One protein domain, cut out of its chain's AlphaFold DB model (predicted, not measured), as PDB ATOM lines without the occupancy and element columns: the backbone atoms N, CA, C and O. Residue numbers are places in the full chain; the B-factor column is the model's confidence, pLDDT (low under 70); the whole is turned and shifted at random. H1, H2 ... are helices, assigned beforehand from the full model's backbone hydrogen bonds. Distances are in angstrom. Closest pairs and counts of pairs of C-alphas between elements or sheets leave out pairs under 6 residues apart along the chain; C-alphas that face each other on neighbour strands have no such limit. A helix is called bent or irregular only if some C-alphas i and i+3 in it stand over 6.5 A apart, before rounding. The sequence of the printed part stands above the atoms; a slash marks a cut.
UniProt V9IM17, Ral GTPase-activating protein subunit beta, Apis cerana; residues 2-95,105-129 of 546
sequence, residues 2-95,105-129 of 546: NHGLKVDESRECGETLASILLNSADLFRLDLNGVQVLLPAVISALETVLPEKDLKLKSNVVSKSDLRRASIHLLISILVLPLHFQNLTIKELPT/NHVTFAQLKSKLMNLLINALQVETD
ATOM      1  N   ASN A   2     -23.263  40.404 -11.550       50.84
ATOM      2  CA  ASN A   2     -22.257  41.221 -12.269       50.84
ATOM      3  C   ASN A   2     -22.493  42.742 -12.283       50.84
ATOM      4  O   ASN A   2     -21.553  43.492 -12.059       50.84
ATOM      5  N   HIS A   3     -23.729  43.220 -12.460       60.66
ATOM      6  CA  HIS A   3     -24.017  44.660 -12.336       60.66
ATOM      7  C   HIS A   3     -23.964  45.171 -10.885       60.66
ATOM      8  O   HIS A   3     -23.779  46.361 -10.672       60.66
ATOM      9  N   GLY A   4     -24.116  44.279  -9.898       64.56
ATOM     10  CA  GLY A   4     -24.089  44.617  -8.469       64.56
ATOM     11  C   GLY A   4     -22.705  44.510  -7.817       64.56
ATOM     12  O   GLY A   4     -22.489  45.131  -6.787       64.56
ATOM     13  N   LEU A   5     -21.781  43.752  -8.420       73.12
ATOM     14  CA  LEU A   5     -20.369  43.635  -8.021       73.12
ATOM     15  C   LEU A   5     -19.444  44.539  -8.851       73.12
ATOM     16  O   LEU A   5     -18.227  44.490  -8.689       73.12
ATOM     17  N   LYS A   6     -19.999  45.346  -9.766       72.50
ATOM     18  CA  LYS A   6     -19.214  46.300 -10.547       72.50
ATOM     19  C   LYS A   6     -18.666  47.373  -9.606       72.50
ATOM     20  O   LYS A   6     -19.434  48.066  -8.942       72.50
ATOM     21  N   VAL A   7     -17.345  47.494  -9.572       67.50
ATOM     22  CA  VAL A   7     -16.641  48.525  -8.807       67.50
ATOM     23  C   VAL A   7     -16.713  49.843  -9.580       67.50
ATOM     24  O   VAL A   7     -16.511  49.863 -10.796       67.50
ATOM     25  N   ASP A   8     -17.069  50.919  -8.883       64.12
ATOM     26  CA  ASP A   8     -17.147  52.278  -9.429       64.12
ATOM     27  C   ASP A   8     -15.742  52.907  -9.509       64.12
ATOM     28  O   ASP A   8     -14.852  52.529  -8.743       64.12
ATOM     29  N   GLU A   9     -15.522  53.882 -10.396       63.16
ATOM     30  CA  GLU A   9     -14.193  54.509 -10.581       63.16
ATOM     31  C   GLU A   9     -13.690  55.215  -9.309       63.16
ATOM     32  O   GLU A   9     -12.484  55.353  -9.100       63.16
ATOM     33  N   SER A  10     -14.604  55.590  -8.408       61.94
ATOM     34  CA  SER A  10     -14.298  56.201  -7.111       61.94
ATOM     35  C   SER A  10     -13.776  55.224  -6.043       61.94
ATOM     36  O   SER A  10     -13.447  55.673  -4.946       61.94
ATOM     37  N   ARG A  11     -13.711  53.906  -6.323       65.75
ATOM     38  CA  ARG A  11     -13.399  52.824  -5.354       65.75
ATOM     39  C   ARG A  11     -14.266  52.837  -4.085       65.75
ATOM     40  O   ARG A  11     -13.923  52.229  -3.075       65.75
ATOM     41  N   GLU A  12     -15.407  53.515  -4.117       73.62
ATOM     42  CA  GLU A  12     -16.346  53.521  -3.002       73.62
ATOM     43  C   GLU A  12     -17.170  52.234  -2.989       73.62
ATOM     44  O   GLU A  12     -17.720  51.808  -4.009       73.62
ATOM     45  N   CYS A  13     -17.310  51.631  -1.810       79.25
ATOM     46  CA  CYS A  13     -18.137  50.445  -1.649       79.25
ATOM     47  C   CYS A  13     -19.623  50.853  -1.633       79.25
ATOM     48  O   CYS A  13     -20.113  51.493  -0.695       79.25
ATOM     49  N   GLY A  14     -20.332  50.525  -2.718       82.38
ATOM     50  CA  GLY A  14     -21.764  50.784  -2.869       82.38
ATOM     51  C   GLY A  14     -22.641  49.829  -2.052       82.38
ATOM     52  O   GLY A  14     -22.250  48.698  -1.768       82.38
ATOM     53  N   GLU A  15     -23.863  50.259  -1.723       83.56
ATOM     54  CA  GLU A  15     -24.811  49.486  -0.897       83.56
ATOM     55  C   GLU A  15     -25.134  48.105  -1.486       83.56
ATOM     56  O   GLU A  15     -25.158  47.108  -0.765       83.56
ATOM     57  N   THR A  16     -25.324  48.023  -2.807       86.38
ATOM     58  CA  THR A  16     -25.597  46.758  -3.506       86.38
ATOM     59  C   THR A  16     -24.436  45.775  -3.374       86.38
ATOM     60  O   THR A  16     -24.663  44.597  -3.109       86.38
ATOM     61  N   LEU A  17     -23.195  46.251  -3.520       88.12
ATOM     62  CA  LEU A  17     -21.995  45.422  -3.399       88.12
ATOM     63  C   LEU A  17     -21.838  44.923  -1.960       88.12
ATOM     64  O   LEU A  17     -21.668  43.724  -1.747       88.12
ATOM     65  N   ALA A  18     -21.982  45.816  -0.977       88.62
ATOM     66  CA  ALA A  18     -21.929  45.462   0.439       88.62
ATOM     67  C   ALA A  18     -23.001  44.424   0.818       88.62
ATOM     68  O   ALA A  18     -22.697  43.436   1.484       88.62
ATOM     69  N   SER A  19     -24.237  44.606   0.343       89.69
ATOM     70  CA  SER A  19     -25.341  43.672   0.588       89.69
ATOM     71  C   SER A  19     -25.087  42.296  -0.035       89.69
ATOM     72  O   SER A  19     -25.339  41.275   0.608       89.69
ATOM     73  N   ILE A  20     -24.532  42.243  -1.254       91.19
ATOM     74  CA  ILE A  20     -24.152  40.974  -1.884       91.19
ATOM     75  C   ILE A  20     -23.079  40.274  -1.048       91.19
ATOM     76  O   ILE A  20     -23.258  39.104  -0.726       91.19
ATOM     77  N   LEU A  21     -21.995  40.962  -0.670       93.06
ATOM     78  CA  LEU A  21     -20.901  40.347   0.094       93.06
ATOM     79  C   LEU A  21     -21.371  39.816   1.456       93.06
ATOM     80  O   LEU A  21     -21.054  38.681   1.801       93.06
ATOM     81  N   LEU A  22     -22.185  40.582   2.192       92.50
ATOM     82  CA  LEU A  22     -22.732  40.164   3.490       92.50
ATOM     83  C   LEU A  22     -23.580  38.893   3.400       92.50
ATOM     84  O   LEU A  22     -23.450  38.005   4.237       92.50
ATOM     85  N   ASN A  23     -24.436  38.799   2.382       92.31
ATOM     86  CA  ASN A  23     -25.387  37.694   2.244       92.31
ATOM     87  C   ASN A  23     -24.829  36.503   1.446       92.31
ATOM     88  O   ASN A  23     -25.561  35.554   1.172       92.31
ATOM     89  N   SER A  24     -23.554  36.545   1.047       92.75
ATOM     90  CA  SER A  24     -22.930  35.506   0.220       92.75
ATOM     91  C   SER A  24     -21.670  34.891   0.828       92.75
ATOM     92  O   SER A  24     -20.945  34.206   0.120       92.75
ATOM     93  N   ALA A  25     -21.425  35.056   2.133       91.75
ATOM     94  CA  ALA A  25     -20.222  34.555   2.811       91.75
ATOM     95  C   ALA A  25     -19.900  33.064   2.545       91.75
ATOM     96  O   ALA A  25     -18.731  32.683   2.511       91.75
ATOM     97  N   ASP A  26     -20.924  32.235   2.313       91.31
ATOM     98  CA  ASP A  26     -20.798  30.793   2.054       91.31
ATOM     99  C   ASP A  26     -20.818  30.407   0.565       91.31
ATOM    100  O   ASP A  26     -20.822  29.225   0.232       91.31
ATOM    101  N   LEU A  27     -20.824  31.374  -0.353       91.50
ATOM    102  CA  LEU A  27     -21.084  31.132  -1.775       91.50
ATOM    103  C   LEU A  27     -20.123  30.118  -2.408       91.50
ATOM    104  O   LEU A  27     -20.572  29.200  -3.086       91.50
ATOM    105  N   PHE A  28     -18.818  30.242  -2.159       91.25
ATOM    106  CA  PHE A  28     -17.810  29.322  -2.708       91.25
ATOM    107  C   PHE A  28     -17.566  28.082  -1.842       91.25
ATOM    108  O   PHE A  28     -16.683  27.285  -2.148       91.25
ATOM    109  N   ARG A  29     -18.356  27.885  -0.781       89.50
ATOM    110  CA  ARG A  29     -18.437  26.596  -0.076       89.50
ATOM    111  C   ARG A  29     -19.404  25.632  -0.768       89.50
ATOM    112  O   ARG A  29     -19.494  24.472  -0.379       89.50
ATOM    113  N   LEU A  30     -20.135  26.118  -1.772       87.00
ATOM    114  CA  LEU A  30     -21.060  25.349  -2.590       87.00
ATOM    115  C   LEU A  30     -20.380  24.904  -3.890       87.00
ATOM    116  O   LEU A  30     -19.528  25.609  -4.432       87.00
ATOM    117  N   ASP A  31     -20.812  23.764  -4.423       81.44
ATOM    118  CA  ASP A  31     -20.369  23.279  -5.730       81.44
ATOM    119  C   ASP A  31     -21.035  24.091  -6.855       81.44
ATOM    120  O   ASP A  31     -22.171  23.842  -7.270       81.44
ATOM    121  N   LEU A  32     -20.353  25.155  -7.286       82.50
ATOM    122  CA  LEU A  32     -20.857  26.099  -8.277       82.50
ATOM    123  C   LEU A  32     -20.278  25.811  -9.663       82.50
ATOM    124  O   LEU A  32     -19.153  26.202  -9.977       82.50
ATOM    125  N   ASN A  33     -21.125  25.306 -10.563       77.81
ATOM    126  CA  ASN A  33     -20.799  25.149 -11.991       77.81
ATOM    127  C   ASN A  33     -20.277  26.448 -12.650       77.81
ATOM    128  O   ASN A  33     -19.532  26.406 -13.626       77.81
ATOM    129  N   GLY A  34     -20.671  27.616 -12.123       78.75
ATOM    130  CA  GLY A  34     -20.287  28.943 -12.612       78.75
ATOM    131  C   GLY A  34     -19.057  29.573 -11.945       78.75
ATOM    132  O   GLY A  34     -18.807  30.759 -12.165       78.75
ATOM    133  N   VAL A  35     -18.288  28.839 -11.128       82.38
ATOM    134  CA  VAL A  35     -17.145  29.403 -10.377       82.38
ATOM    135  C   VAL A  35     -16.101  30.066 -11.286       82.38
ATOM    136  O   VAL A  35     -15.616  31.153 -10.976       82.38
ATOM    137  N   GLN A  36     -15.845  29.482 -12.462       80.31
ATOM    138  CA  GLN A  36     -14.898  29.981 -13.476       80.31
ATOM    139  C   GLN A  36     -15.257  31.365 -14.030       80.31
ATOM    140  O   GLN A  36     -14.418  32.004 -14.655       80.31
ATOM    141  N   VAL A  37     -16.504  31.795 -13.843       82.38
ATOM    142  CA  VAL A  37     -17.053  33.045 -14.372       82.38
ATOM    143  C   VAL A  37     -17.198  34.091 -13.273       82.38
ATOM    144  O   VAL A  37     -16.941  35.273 -13.488       82.38
ATOM    145  N   LEU A  38     -17.642  33.666 -12.090       84.44
ATOM    146  CA  LEU A  38     -17.960  34.568 -10.989       84.44
ATOM    147  C   LEU A  38     -16.712  35.058 -10.242       84.44
ATOM    148  O   LEU A  38     -16.700  36.176  -9.724       84.44
ATOM    149  N   LEU A  39     -15.669  34.227 -10.186       86.88
ATOM    150  CA  LEU A  39     -14.501  34.456  -9.343       86.88
ATOM    151  C   LEU A  39     -13.790  35.800  -9.605       86.88
ATOM    152  O   LEU A  39     -13.547  36.509  -8.628       86.88
ATOM    153  N   PRO A  40     -13.523  36.231 -10.857       86.31
ATOM    154  CA  PRO A  40     -12.879  37.525 -11.104       86.31
ATOM    155  C   PRO A  40     -13.665  38.712 -10.539       86.31
ATOM    156  O   PRO A  40     -13.080  39.598  -9.920       86.31
ATOM    157  N   ALA A  41     -14.995  38.705 -10.694       85.75
ATOM    158  CA  ALA A  41     -15.858  39.775 -10.202       85.75
ATOM    159  C   ALA A  41     -15.881  39.833  -8.669       85.75
ATOM    160  O   ALA A  41     -15.863  40.921  -8.094       85.75
ATOM    161  N   VAL A  42     -15.884  38.674  -7.998       90.56
ATOM    162  CA  VAL A  42     -15.818  38.644  -6.532       90.56
ATOM    163  C   VAL A  42     -14.447  39.090  -6.037       90.56
ATOM    164  O   VAL A  42     -14.397  39.895  -5.116       90.56
ATOM    165  N   ILE A  43     -13.345  38.671  -6.669       90.81
ATOM    166  CA  ILE A  43     -12.004  39.146  -6.291       90.81
ATOM    167  C   ILE A  43     -11.934  40.676  -6.372       90.81
ATOM    168  O   ILE A  43     -11.518  41.303  -5.404       90.81
ATOM    169  N   SER A  44     -12.414  41.289  -7.458       88.62
ATOM    170  CA  SER A  44     -12.455  42.755  -7.578       88.62
ATOM    171  C   SER A  44     -13.309  43.431  -6.499       88.62
ATOM    172  O   SER A  44     -12.943  44.492  -5.989       88.62
ATOM    173  N   ALA A  45     -14.424  42.815  -6.099       90.38
ATOM    174  CA  ALA A  45     -15.225  43.315  -4.985       90.38
ATOM    175  C   ALA A  45     -14.469  43.224  -3.645       90.38
ATOM    176  O   ALA A  45     -14.480  44.178  -2.867       90.38
ATOM    177  N   LEU A  46     -13.755  42.121  -3.393       93.38
ATOM    178  CA  LEU A  46     -12.938  41.945  -2.188       93.38
ATOM    179  C   LEU A  46     -11.762  42.935  -2.133       93.38
ATOM    180  O   LEU A  46     -11.465  43.464  -1.063       93.38
ATOM    181  N   GLU A  47     -11.142  43.242  -3.275       91.69
ATOM    182  CA  GLU A  47     -10.078  44.254  -3.404       91.69
ATOM    183  C   GLU A  47     -10.538  45.668  -3.040       91.69
ATOM    184  O   GLU A  47      -9.718  46.498  -2.660       91.69
ATOM    185  N   THR A  48     -11.843  45.939  -3.111       89.56
ATOM    186  CA  THR A  48     -12.420  47.233  -2.712       89.56
ATOM    187  C   THR A  48     -12.630  47.322  -1.195       89.56
ATOM    188  O   THR A  48     -12.651  48.411  -0.629       89.56
ATOM    189  N   VAL A  49     -12.801  46.182  -0.515       91.31
ATOM    190  CA  VAL A  49     -13.193  46.133   0.905       91.31
ATOM    191  C   VAL A  49     -12.015  45.836   1.830       91.31
ATOM    192  O   VAL A  49     -11.874  46.480   2.868       91.31
ATOM    193  N   LEU A  50     -11.190  44.839   1.499       93.56
ATOM    194  CA  LEU A  50     -10.214  44.268   2.432       93.56
ATOM    195  C   LEU A  50      -8.917  45.086   2.591       93.56
ATOM    196  O   LEU A  50      -8.486  45.246   3.736       93.56
ATOM    197  N   PRO A  51      -8.289  45.625   1.527       89.62
ATOM    198  CA  PRO A  51      -7.033  46.376   1.648       89.62
ATOM    199  C   PRO A  51      -7.198  47.781   2.246       89.62
ATOM    200  O   PRO A  51      -6.227  48.370   2.713       89.62
ATOM    201  N   GLU A  52      -8.411  48.335   2.230       85.44
ATOM    202  CA  GLU A  52      -8.676  49.710   2.658       85.44
ATOM    203  C   GLU A  52      -8.776  49.807   4.187       85.44
ATOM    204  O   GLU A  52      -9.688  49.245   4.801       85.44
ATOM    205  N   LYS A  53      -7.849  50.551   4.807       82.06
ATOM    206  CA  LYS A  53      -7.851  50.813   6.259       82.06
ATOM    207  C   LYS A  53      -9.070  51.639   6.678       82.06
ATOM    208  O   LYS A  53      -9.752  51.292   7.638       82.06
ATOM    209  N   ASP A  54      -9.370  52.690   5.917       82.31
ATOM    210  CA  ASP A  54     -10.498  53.593   6.150       82.31
ATOM    211  C   ASP A  54     -11.585  53.376   5.095       82.31
ATOM    212  O   ASP A  54     -11.854  54.234   4.253       82.31
ATOM    213  N   LEU A  55     -12.225  52.201   5.140       82.69
ATOM    214  CA  LEU A  55     -13.266  51.823   4.184       82.69
ATOM    215  C   LEU A  55     -14.369  52.893   4.104       82.69
ATOM    216  O   LEU A  55     -15.068  53.163   5.094       82.69
ATOM    217  N   LYS A  56     -14.533  53.472   2.910       80.00
ATOM    218  CA  LYS A  56     -15.582  54.443   2.586       80.00
ATOM    219  C   LYS A  56     -16.835  53.701   2.131       80.00
ATOM    220  O   LYS A  56     -16.857  53.085   1.066       80.00
ATOM    221  N   LEU A  57     -17.871  53.757   2.962       80.50
ATOM    222  CA  LEU A  57     -19.194  53.224   2.653       80.50
ATOM    223  C   LEU A  57     -20.110  54.380   2.256       80.50
ATOM    224  O   LEU A  57     -20.135  55.401   2.942       80.50
ATOM    225  N   LYS A  58     -20.907  54.197   1.197       72.94
ATOM    226  CA  LYS A  58     -21.957  55.165   0.824       72.94
ATOM    227  C   LYS A  58     -23.094  55.236   1.862       72.94
ATOM    228  O   LYS A  58     -23.889  56.166   1.831       72.94
ATOM    229  N   SER A  59     -23.157  54.273   2.785       68.50
ATOM    230  CA  SER A  59     -24.238  54.106   3.756       68.50
ATOM    231  C   SER A  59     -23.724  53.603   5.099       68.50
ATOM    232  O   SER A  59     -22.878  52.711   5.146       68.50
ATOM    233  N   ASN A  60     -24.273  54.132   6.192       68.75
ATOM    234  CA  ASN A  60     -23.901  53.753   7.561       68.75
ATOM    235  C   ASN A  60     -24.711  52.563   8.109       68.75
ATOM    236  O   ASN A  60     -24.552  52.202   9.270       68.75
ATOM    237  N   VAL A  61     -25.596  51.967   7.303       76.38
ATOM    238  CA  VAL A  61     -26.475  50.863   7.735       76.38
ATOM    239  C   VAL A  61     -25.696  49.555   7.940       76.38
ATOM    240  O   VAL A  61     -26.111  48.698   8.714       76.38
ATOM    241  N   VAL A  62     -24.548  49.404   7.272       81.94
ATOM    242  CA  VAL A  62     -23.720  48.195   7.321       81.94
ATOM    243  C   VAL A  62     -22.535  48.388   8.264       81.94
ATOM    244  O   VAL A  62     -21.737  49.311   8.101       81.94
ATOM    245  N   SER A  63     -22.375  47.462   9.210       89.19
ATOM    246  CA  SER A  63     -21.181  47.385  10.049       89.19
ATOM    247  C   SER A  63     -19.942  47.051   9.210       89.19
ATOM    248  O   SER A  63     -19.910  46.056   8.481       89.19
ATOM    249  N   LYS A  64     -18.889  47.869   9.336       89.62
ATOM    250  CA  LYS A  64     -17.617  47.654   8.625       89.62
ATOM    251  C   LYS A  64     -16.964  46.327   9.018       89.62
ATOM    252  O   LYS A  64     -16.435  45.645   8.146       89.62
ATOM    253  N   SER A  65     -17.012  45.950  10.299       91.75
ATOM    254  CA  SER A  65     -16.407  44.704  10.790       91.75
ATOM    255  C   SER A  65     -17.112  43.473  10.226       91.75
ATOM    256  O   SER A  65     -16.431  42.533   9.816       91.75
ATOM    257  N   ASP A  66     -18.443  43.503  10.128       92.75
ATOM    258  CA  ASP A  66     -19.244  42.392   9.598       92.75
ATOM    259  C   ASP A  66     -19.087  42.257   8.082       92.75
ATOM    260  O   ASP A  66     -18.954  41.149   7.561       92.75
ATOM    261  N   LEU A  67     -19.011  43.383   7.365       93.88
ATOM    262  CA  LEU A  67     -18.725  43.375   5.932       93.88
ATOM    263  C   LEU A  67     -17.329  42.815   5.643       93.88
ATOM    264  O   LEU A  67     -17.171  41.978   4.748       93.88
ATOM    265  N   ARG A  68     -16.315  43.240   6.411       95.12
ATOM    266  CA  ARG A  68     -14.960  42.683   6.314       95.12
ATOM    267  C   ARG A  68     -14.967  41.199   6.657       95.12
ATOM    268  O   ARG A  68     -14.406  40.421   5.900       95.12
ATOM    269  N   ARG A  69     -15.687  40.775   7.695       96.44
ATOM    270  CA  ARG A  69     -15.818  39.363   8.075       96.44
ATOM    271  C   ARG A  69     -16.400  38.493   6.970       96.44
ATOM    272  O   ARG A  69     -15.817  37.463   6.637       96.44
ATOM    273  N   ALA A  70     -17.516  38.909   6.375       96.19
ATOM    274  CA  ALA A  70     -18.126  38.197   5.254       96.19
ATOM    275  C   ALA A  70     -17.173  38.131   4.046       96.19
ATOM    276  O   ALA A  70     -17.007  37.079   3.430       96.19
ATOM    277  N   SER A  71     -16.463  39.229   3.775       96.44
ATOM    278  CA  SER A  71     -15.440  39.307   2.726       96.44
ATOM    279  C   SER A  71     -14.241  38.385   3.001       96.44
ATOM    280  O   SER A  71     -13.728  37.751   2.083       96.44
ATOM    281  N   ILE A  72     -13.815  38.247   4.260       97.56
ATOM    282  CA  ILE A  72     -12.757  37.313   4.667       97.56
ATOM    283  C   ILE A  72     -13.238  35.868   4.507       97.56
ATOM    284  O   ILE A  72     -12.486  35.045   4.001       97.56
ATOM    285  N   HIS A  73     -14.481  35.540   4.874       96.88
ATOM    286  CA  HIS A  73     -15.029  34.199   4.634       96.88
ATOM    287  C   HIS A  73     -15.011  33.825   3.147       96.88
ATOM    288  O   HIS A  73     -14.568  32.724   2.809       96.88
ATOM    289  N   LEU A  74     -15.403  34.761   2.277       96.38
ATOM    290  CA  LEU A  74     -15.293  34.606   0.828       96.38
ATOM    291  C   LEU A  74     -13.840  34.396   0.398       96.38
ATOM    292  O   LEU A  74     -13.560  33.414  -0.286       96.38
ATOM    293  N   LEU A  75     -12.910  35.252   0.840       96.88
ATOM    294  CA  LEU A  75     -11.483  35.118   0.533       96.88
ATOM    295  C   LEU A  75     -10.953  33.736   0.934       96.88
ATOM    296  O   LEU A  75     -10.393  33.033   0.101       96.88
ATOM    297  N   ILE A  76     -11.179  33.312   2.178       95.94
ATOM    298  CA  ILE A  76     -10.689  32.028   2.695       95.94
ATOM    299  C   ILE A  76     -11.224  30.859   1.866       95.94
ATOM    300  O   ILE A  76     -10.469  29.947   1.543       95.94
ATOM    301  N   SER A  77     -12.498  30.904   1.464       94.06
ATOM    302  CA  SER A  77     -13.098  29.845   0.644       94.06
ATOM    303  C   SER A  77     -12.512  29.733  -0.769       94.06
ATOM    304  O   SER A  77     -12.596  28.665  -1.368       94.06
ATOM    305  N   ILE A  78     -11.878  30.791  -1.293       93.94
ATOM    306  CA  ILE A  78     -11.288  30.793  -2.641       93.94
ATOM    307  C   ILE A  78      -9.766  30.590  -2.660       93.94
ATOM    308  O   ILE A  78      -9.226  30.317  -3.731       93.94
ATOM    309  N   LEU A  79      -9.067  30.675  -1.516       92.81
ATOM    310  CA  LEU A  79      -7.597  30.535  -1.444       92.81
ATOM    311  C   LEU A  79      -7.085  29.182  -1.960       92.81
ATOM    312  O   LEU A  79      -5.975  29.111  -2.479       92.81
ATOM    313  N   VAL A  80      -7.897  28.128  -1.859       89.62
ATOM    314  CA  VAL A  80      -7.550  26.766  -2.302       89.62
ATOM    315  C   VAL A  80      -7.714  26.557  -3.813       89.62
ATOM    316  O   VAL A  80      -7.107  25.655  -4.391       89.62
ATOM    317  N   LEU A  81      -8.523  27.389  -4.481       89.75
ATOM    318  CA  LEU A  81      -8.890  27.195  -5.886       89.75
ATOM    319  C   LEU A  81      -7.694  27.258  -6.851       89.75
ATOM    320  O   LEU A  81      -7.657  26.420  -7.753       89.75
ATOM    321  N   PRO A  82      -6.710  28.174  -6.694       88.25
ATOM    322  CA  PRO A  82      -5.518  28.189  -7.537       88.25
ATOM    323  C   PRO A  82      -4.750  26.870  -7.530       88.25
ATOM    324  O   PRO A  82      -4.310  26.435  -8.587       88.25
ATOM    325  N   LEU A  83      -4.620  26.222  -6.367       86.25
ATOM    326  CA  LEU A  83      -3.895  24.956  -6.231       86.25
ATOM    327  C   LEU A  83      -4.721  23.758  -6.712       86.25
ATOM    328  O   LEU A  83      -4.160  22.826  -7.278       86.25
ATOM    329  N   HIS A  84      -6.043  23.786  -6.531       87.00
ATOM    330  CA  HIS A  84      -6.927  22.695  -6.942       87.00
ATOM    331  C   HIS A  84      -7.213  22.686  -8.456       87.00
ATOM    332  O   HIS A  84      -7.319  21.629  -9.073       87.00
ATOM    333  N   PHE A  85      -7.335  23.865  -9.074       86.38
ATOM    334  CA  PHE A  85      -7.750  24.028 -10.470       86.38
ATOM    335  C   PHE A  85      -6.668  24.662 -11.355       86.38
ATOM    336  O   PHE A  85      -7.009  25.302 -12.344       86.38
ATOM    337  N   GLN A  86      -5.380  24.486 -11.033       83.06
ATOM    338  CA  GLN A  86      -4.231  25.192 -11.638       83.06
ATOM    339  C   GLN A  86      -4.352  25.464 -13.151       83.06
ATOM    340  O   GLN A  86      -4.218  26.609 -13.588       83.06
ATOM    341  N   ASN A  87      -4.652  24.422 -13.935       84.19
ATOM    342  CA  ASN A  87      -4.676  24.453 -15.406       84.19
ATOM    343  C   ASN A  87      -6.033  24.853 -16.009       84.19
ATOM    344  O   ASN A  87      -6.184  24.914 -17.229       84.19
ATOM    345  N   LEU A  88      -7.044  25.089 -15.174       85.25
ATOM    346  CA  LEU A  88      -8.377  25.459 -15.620       85.25
ATOM    347  C   LEU A  88      -8.382  26.921 -16.066       85.25
ATOM    348  O   LEU A  88      -7.871  27.800 -15.368       85.25
ATOM    349  N   THR A  89      -8.973  27.190 -17.227       83.69
ATOM    350  CA  THR A  89      -9.107  28.554 -17.738       83.69
ATOM    351  C   THR A  89     -10.299  29.257 -17.102       83.69
ATOM    352  O   THR A  89     -11.382  28.689 -16.927       83.69
ATOM    353  N   ILE A  90     -10.093  30.518 -16.743       82.50
ATOM    354  CA  ILE A  90     -11.148  31.409 -16.277       82.50
ATOM    355  C   ILE A  90     -11.966  31.830 -17.495       82.50
ATOM    356  O   ILE A  90     -11.422  32.242 -18.523       82.50
ATOM    357  N   LYS A  91     -13.290  31.711 -17.391       77.56
ATOM    358  CA  LYS A  91     -14.208  32.085 -18.466       77.56
ATOM    359  C   LYS A  91     -14.682  33.507 -18.234       77.56
ATOM    360  O   LYS A  91     -15.384  33.781 -17.265       77.56
ATOM    361  N   GLU A  92     -14.352  34.407 -19.148       66.31
ATOM    362  CA  GLU A  92     -14.962  35.732 -19.143       66.31
ATOM    363  C   GLU A  92     -16.417  35.655 -19.613       66.31
ATOM    364  O   GLU A  92     -16.757  34.926 -20.550       66.31
ATOM    365  N   LEU A  93     -17.287  36.434 -18.971       61.00
ATOM    366  CA  LEU A  93     -18.646  36.616 -19.459       61.00
ATOM    367  C   LEU A  93     -18.594  37.412 -20.775       61.00
ATOM    368  O   LEU A  93     -17.919  38.443 -20.811       61.00
ATOM    369  N   PRO A  94     -19.310  37.014 -21.840       55.31
ATOM    370  CA  PRO A  94     -19.415  37.843 -23.033       55.31
ATOM    371  C   PRO A  94     -20.095  39.173 -22.676       55.31
ATOM    372  O   PRO A  94     -21.280  39.223 -22.347       55.31
ATOM    373  N   THR A  95     -19.337  40.266 -22.722       54.62
ATOM    374  CA  THR A  95     -19.890  41.619 -22.729       54.62
ATOM    375  C   THR A  95     -20.628  41.817 -24.050       54.62
ATOM    376  O   THR A  95     -20.039  41.709 -25.119       54.62
ATOM    377  N   ASN A 105      -5.550  36.744 -23.756       54.12
ATOM    378  CA  ASN A 105      -4.704  35.925 -22.896       54.12
ATOM    379  C   ASN A 105      -5.605  35.121 -21.948       54.12
ATOM    380  O   ASN A 105      -6.316  35.688 -21.118       54.12
ATOM    381  N   HIS A 106      -5.621  33.798 -22.108       65.88
ATOM    382  CA  HIS A 106      -6.399  32.919 -21.248       65.88
ATOM    383  C   HIS A 106      -5.787  32.923 -19.845       65.88
ATOM    384  O   HIS A 106      -4.730  32.334 -19.625       65.88
ATOM    385  N   VAL A 107      -6.451  33.593 -18.900       78.25
ATOM    386  CA  VAL A 107      -6.037  33.591 -17.493       78.25
ATOM    387  C   VAL A 107      -6.415  32.252 -16.869       78.25
ATOM    388  O   VAL A 107      -7.557  31.802 -16.991       78.25
ATOM    389  N   THR A 108      -5.464  31.601 -16.207       85.12
ATOM    390  CA  THR A 108      -5.702  30.347 -15.478       85.12
ATOM    391  C   THR A 108      -5.886  30.602 -13.986       85.12
ATOM    392  O   THR A 108      -5.505  31.649 -13.462       85.12
ATOM    393  N   PHE A 109      -6.455  29.635 -13.267       85.44
ATOM    394  CA  PHE A 109      -6.594  29.730 -11.810       85.44
ATOM    395  C   PHE A 109      -5.242  29.841 -11.093       85.44
ATOM    396  O   PHE A 109      -5.163  30.541 -10.085       85.44
ATOM    397  N   ALA A 110      -4.173  29.231 -11.621       84.56
ATOM    398  CA  ALA A 110      -2.827  29.368 -11.059       84.56
ATOM    399  C   ALA A 110      -2.371  30.839 -10.988       84.56
ATOM    400  O   ALA A 110      -1.822  31.269  -9.975       84.56
ATOM    401  N   GLN A 111      -2.688  31.641 -12.009       85.06
ATOM    402  CA  GLN A 111      -2.328  33.064 -12.069       85.06
ATOM    403  C   GLN A 111      -3.077  33.925 -11.036       85.06
ATOM    404  O   GLN A 111      -2.668  35.050 -10.759       85.06
ATOM    405  N   LEU A 112      -4.154  33.413 -10.423       87.38
ATOM    406  CA  LEU A 112      -4.837  34.098  -9.322       87.38
ATOM    407  C   LEU A 112      -4.110  33.951  -7.981       87.38
ATOM    408  O   LEU A 112      -4.420  34.706  -7.059       87.38
ATOM    409  N   LYS A 113      -3.165  33.008  -7.847       89.12
ATOM    410  CA  LYS A 113      -2.474  32.727  -6.579       89.12
ATOM    411  C   LYS A 113      -1.839  33.992  -6.004       89.12
ATOM    412  O   LYS A 113      -2.189  34.395  -4.897       89.12
ATOM    413  N   SER A 114      -0.979  34.664  -6.768       88.00
ATOM    414  CA  SER A 114      -0.284  35.877  -6.319       88.00
ATOM    415  C   SER A 114      -1.245  37.001  -5.928       88.00
ATOM    416  O   SER A 114      -1.049  37.671  -4.913       88.00
ATOM    417  N   LYS A 115      -2.335  37.160  -6.684       89.12
ATOM    418  CA  LYS A 115      -3.383  38.149  -6.422       89.12
ATOM    419  C   LYS A 115      -4.104  37.884  -5.095       89.12
ATOM    420  O   LYS A 115      -4.269  38.800  -4.291       89.12
ATOM    421  N   LEU A 116      -4.493  36.635  -4.841       93.56
ATOM    422  CA  LEU A 116      -5.171  36.244  -3.602       93.56
ATOM    423  C   LEU A 116      -4.248  36.329  -2.380       93.56
ATOM    424  O   LEU A 116      -4.682  36.791  -1.326       93.56
ATOM    425  N   MET A 117      -2.975  35.948  -2.522       94.06
ATOM    426  CA  MET A 117      -1.983  36.061  -1.446       94.06
ATOM    427  C   MET A 117      -1.708  37.520  -1.068       94.06
ATOM    428  O   MET A 117      -1.677  37.862   0.114       94.06
ATOM    429  N   ASN A 118      -1.579  38.397  -2.067       92.38
ATOM    430  CA  ASN A 118      -1.470  39.837  -1.850       92.38
ATOM    431  C   ASN A 118      -2.682  40.391  -1.103       92.38
ATOM    432  O   ASN A 118      -2.532  41.106  -0.113       92.38
ATOM    433  N   LEU A 119      -3.886  40.035  -1.553       94.50
ATOM    434  CA  LEU A 119      -5.128  40.465  -0.924       94.50
ATOM    435  C   LEU A 119      -5.211  40.009   0.540       94.50
ATOM    436  O   LEU A 119      -5.566  40.810   1.403       94.50
ATOM    437  N   LEU A 120      -4.828  38.761   0.832       96.31
ATOM    438  CA  LEU A 120      -4.772  38.206   2.185       96.31
ATOM    439  C   LEU A 120      -3.808  38.980   3.096       96.31
ATOM    440  O   LEU A 120      -4.171  39.354   4.213       96.31
ATOM    441  N   ILE A 121      -2.592  39.250   2.619       94.06
ATOM    442  CA  ILE A 121      -1.569  39.976   3.384       94.06
ATOM    443  C   ILE A 121      -1.989  41.422   3.636       94.06
ATOM    444  O   ILE A 121      -1.890  41.899   4.768       94.06
ATOM    445  N   ASN A 122      -2.505  42.102   2.613       94.19
ATOM    446  CA  ASN A 122      -2.966  43.482   2.736       94.19
ATOM    447  C   ASN A 122      -4.162  43.579   3.693       94.19
ATOM    448  O   ASN A 122      -4.204  44.479   4.531       94.19
ATOM    449  N   ALA A 123      -5.089  42.614   3.645       95.69
ATOM    450  CA  ALA A 123      -6.194  42.529   4.595       95.69
ATOM    451  C   ALA A 123      -5.685  42.429   6.043       95.69
ATOM    452  O   ALA A 123      -6.128  43.184   6.906       95.69
ATOM    453  N   LEU A 124      -4.709  41.552   6.302       95.88
ATOM    454  CA  LEU A 124      -4.126  41.348   7.634       95.88
ATOM    455  C   LEU A 124      -3.350  42.579   8.152       95.88
ATOM    456  O   LEU A 124      -3.293  42.836   9.359       95.88
ATOM    457  N   GLN A 125      -2.760  43.370   7.253       93.12
ATOM    458  CA  GLN A 125      -2.041  44.601   7.599       93.12
ATOM    459  C   GLN A 125      -2.951  45.750   8.050       93.12
ATOM    460  O   GLN A 125      -2.491  46.640   8.775       93.12
ATOM    461  N   VAL A 126      -4.227  45.745   7.673       93.06
ATOM    462  CA  VAL A 126      -5.157  46.833   8.021       93.06
ATOM    463  C   VAL A 126      -6.290  46.401   8.947       93.06
ATOM    464  O   VAL A 126      -6.972  47.264   9.490       93.06
ATOM    465  N   GLU A 127      -6.480  45.096   9.161       94.88
ATOM    466  CA  GLU A 127      -7.539  44.574  10.026       94.88
ATOM    467  C   GLU A 127      -7.378  45.018  11.486       94.88
ATOM    468  O   GLU A 127      -6.276  45.022  12.043       94.88
ATOM    469  N   THR A 128      -8.503  45.393  12.096       91.56
ATOM    470  CA  THR A 128      -8.575  45.895  13.474       91.56
ATOM    471  C   THR A 128      -9.447  45.023  14.371       91.56
ATOM    472  O   THR A 128      -9.232  45.014  15.581       91.56
ATOM    473  N   ASP A 129     -10.399  44.270  13.809       94.12
ATOM    474  CA  ASP A 129     -11.222  43.333  14.572       94.12
ATOM    475  C   ASP A 129     -10.422  42.068  14.917       94.12
ATOM    476  O   ASP A 129      -9.752  41.469  14.069       94.12
TER     477      ASP A 129
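Overview. This is residues 2 to 95 and 105 to 129 of the 546 residues of the protein "Ral GTPase-activating protein subunit beta" of Apis cerana (UniProt V9IM17). Three helices of 15 residues each, H2, H3 and H5, stand roughly side by side with their centres in a triangle, a loose up-and-down bundle in which each runs against the one before it. The shorter H1 packs steeply across H3 on the side away from H5, the four-residue H4 sits at the end of the bundle where H3 ends and H5 begins, and long loops run around the helices. The printed part has 119 residues, with five named helices in the order H1, H2, H3, H4, H5 and no named strand; it is all helix by class, though only 57 residues are in named elements, under half. The whole is compact, with a radius of gyration of the C-alphas of 14.0 A and spans of 41 by 31 by 27 A.

Arrangement. After residues 2 to 14, which hold no named element, comes H1, residues 15 to 22. H2, residues 35 to 49, is close to H1 but not clearly touching it; their closest C-alphas, of Leu 17 and Ala 45, are 7.3 A apart. H3, residues 64 to 78, touches H1 with residues 66 to 71 alone, at a steep tilt of 57 degrees, the same way; the closest C-alphas, of Leu 22 and Ala 70, are 5.3 A apart. H2 and H3 form a helical hairpin, opposite ways at a shallow tilt of 33 degrees, only just short of steep. H2 touches H3 with residues 43 to 49 alone, and the closest C-alphas, of Leu 46 and Ser 71, are 6.1 A apart. H4, residues 81 to 84, and H3 meet only through their link. H5, residues 112 to 126, and H4 only just touch, with 3 pairs of C-alphas within 8 A; the closest, of Pro 82 and Lys 113, are 5.5 A apart. H5 is close to H2 but not clearly touching it, the same way at a shallow tilt of 25 degrees; the closest C-alphas, of Glu 47 and Leu 119, are 6.7 A apart. H5 is also close to H3 but not clearly touching it, opposite ways at a shallow tilt of 27 degrees; the closest C-alphas, of Leu 75 and Leu 120, are 7.6 A apart. H1 is apart from H4 and H5, and H2 is apart from H4. In H1, H3 and H5 every O i to N i+4 pair is within hydrogen-bond range, in H2 8 of 11 are, and H4 is too short for such a pair.

Along the chain. H1 begins at C-alpha 15, at (-24.811, 49.486, -0.897). H2 is 20.6 A from first to last C-alpha and irregular, but only just: C-alphas 37 and 40 are 6.9 A apart. H3 measures 21.2 A and begins at C-alpha 64, at (-17.617, 47.654, 8.625). H5 measures 21.5 A and ends at C-alpha 126, at (-5.157, 46.833, 8.021).

Size, cuts and confidence. The two C-alphas farthest apart, of Asn 60 and Asn 87, are 41.9 A apart. Residues 96 to 104 are not printed, and C-alphas 95 and 105 are 16.2 A apart across this cut, which lies between H4 and H5. The links from H1 to H2 and from H2 to H3 are long, and that from H3 to H4 is tight. The mean pLDDT of the printed part is 84.7; it is under 70 at residues 2 to 4, 7 to 11, 59 to 60, 92 to 95 and 105 to 106.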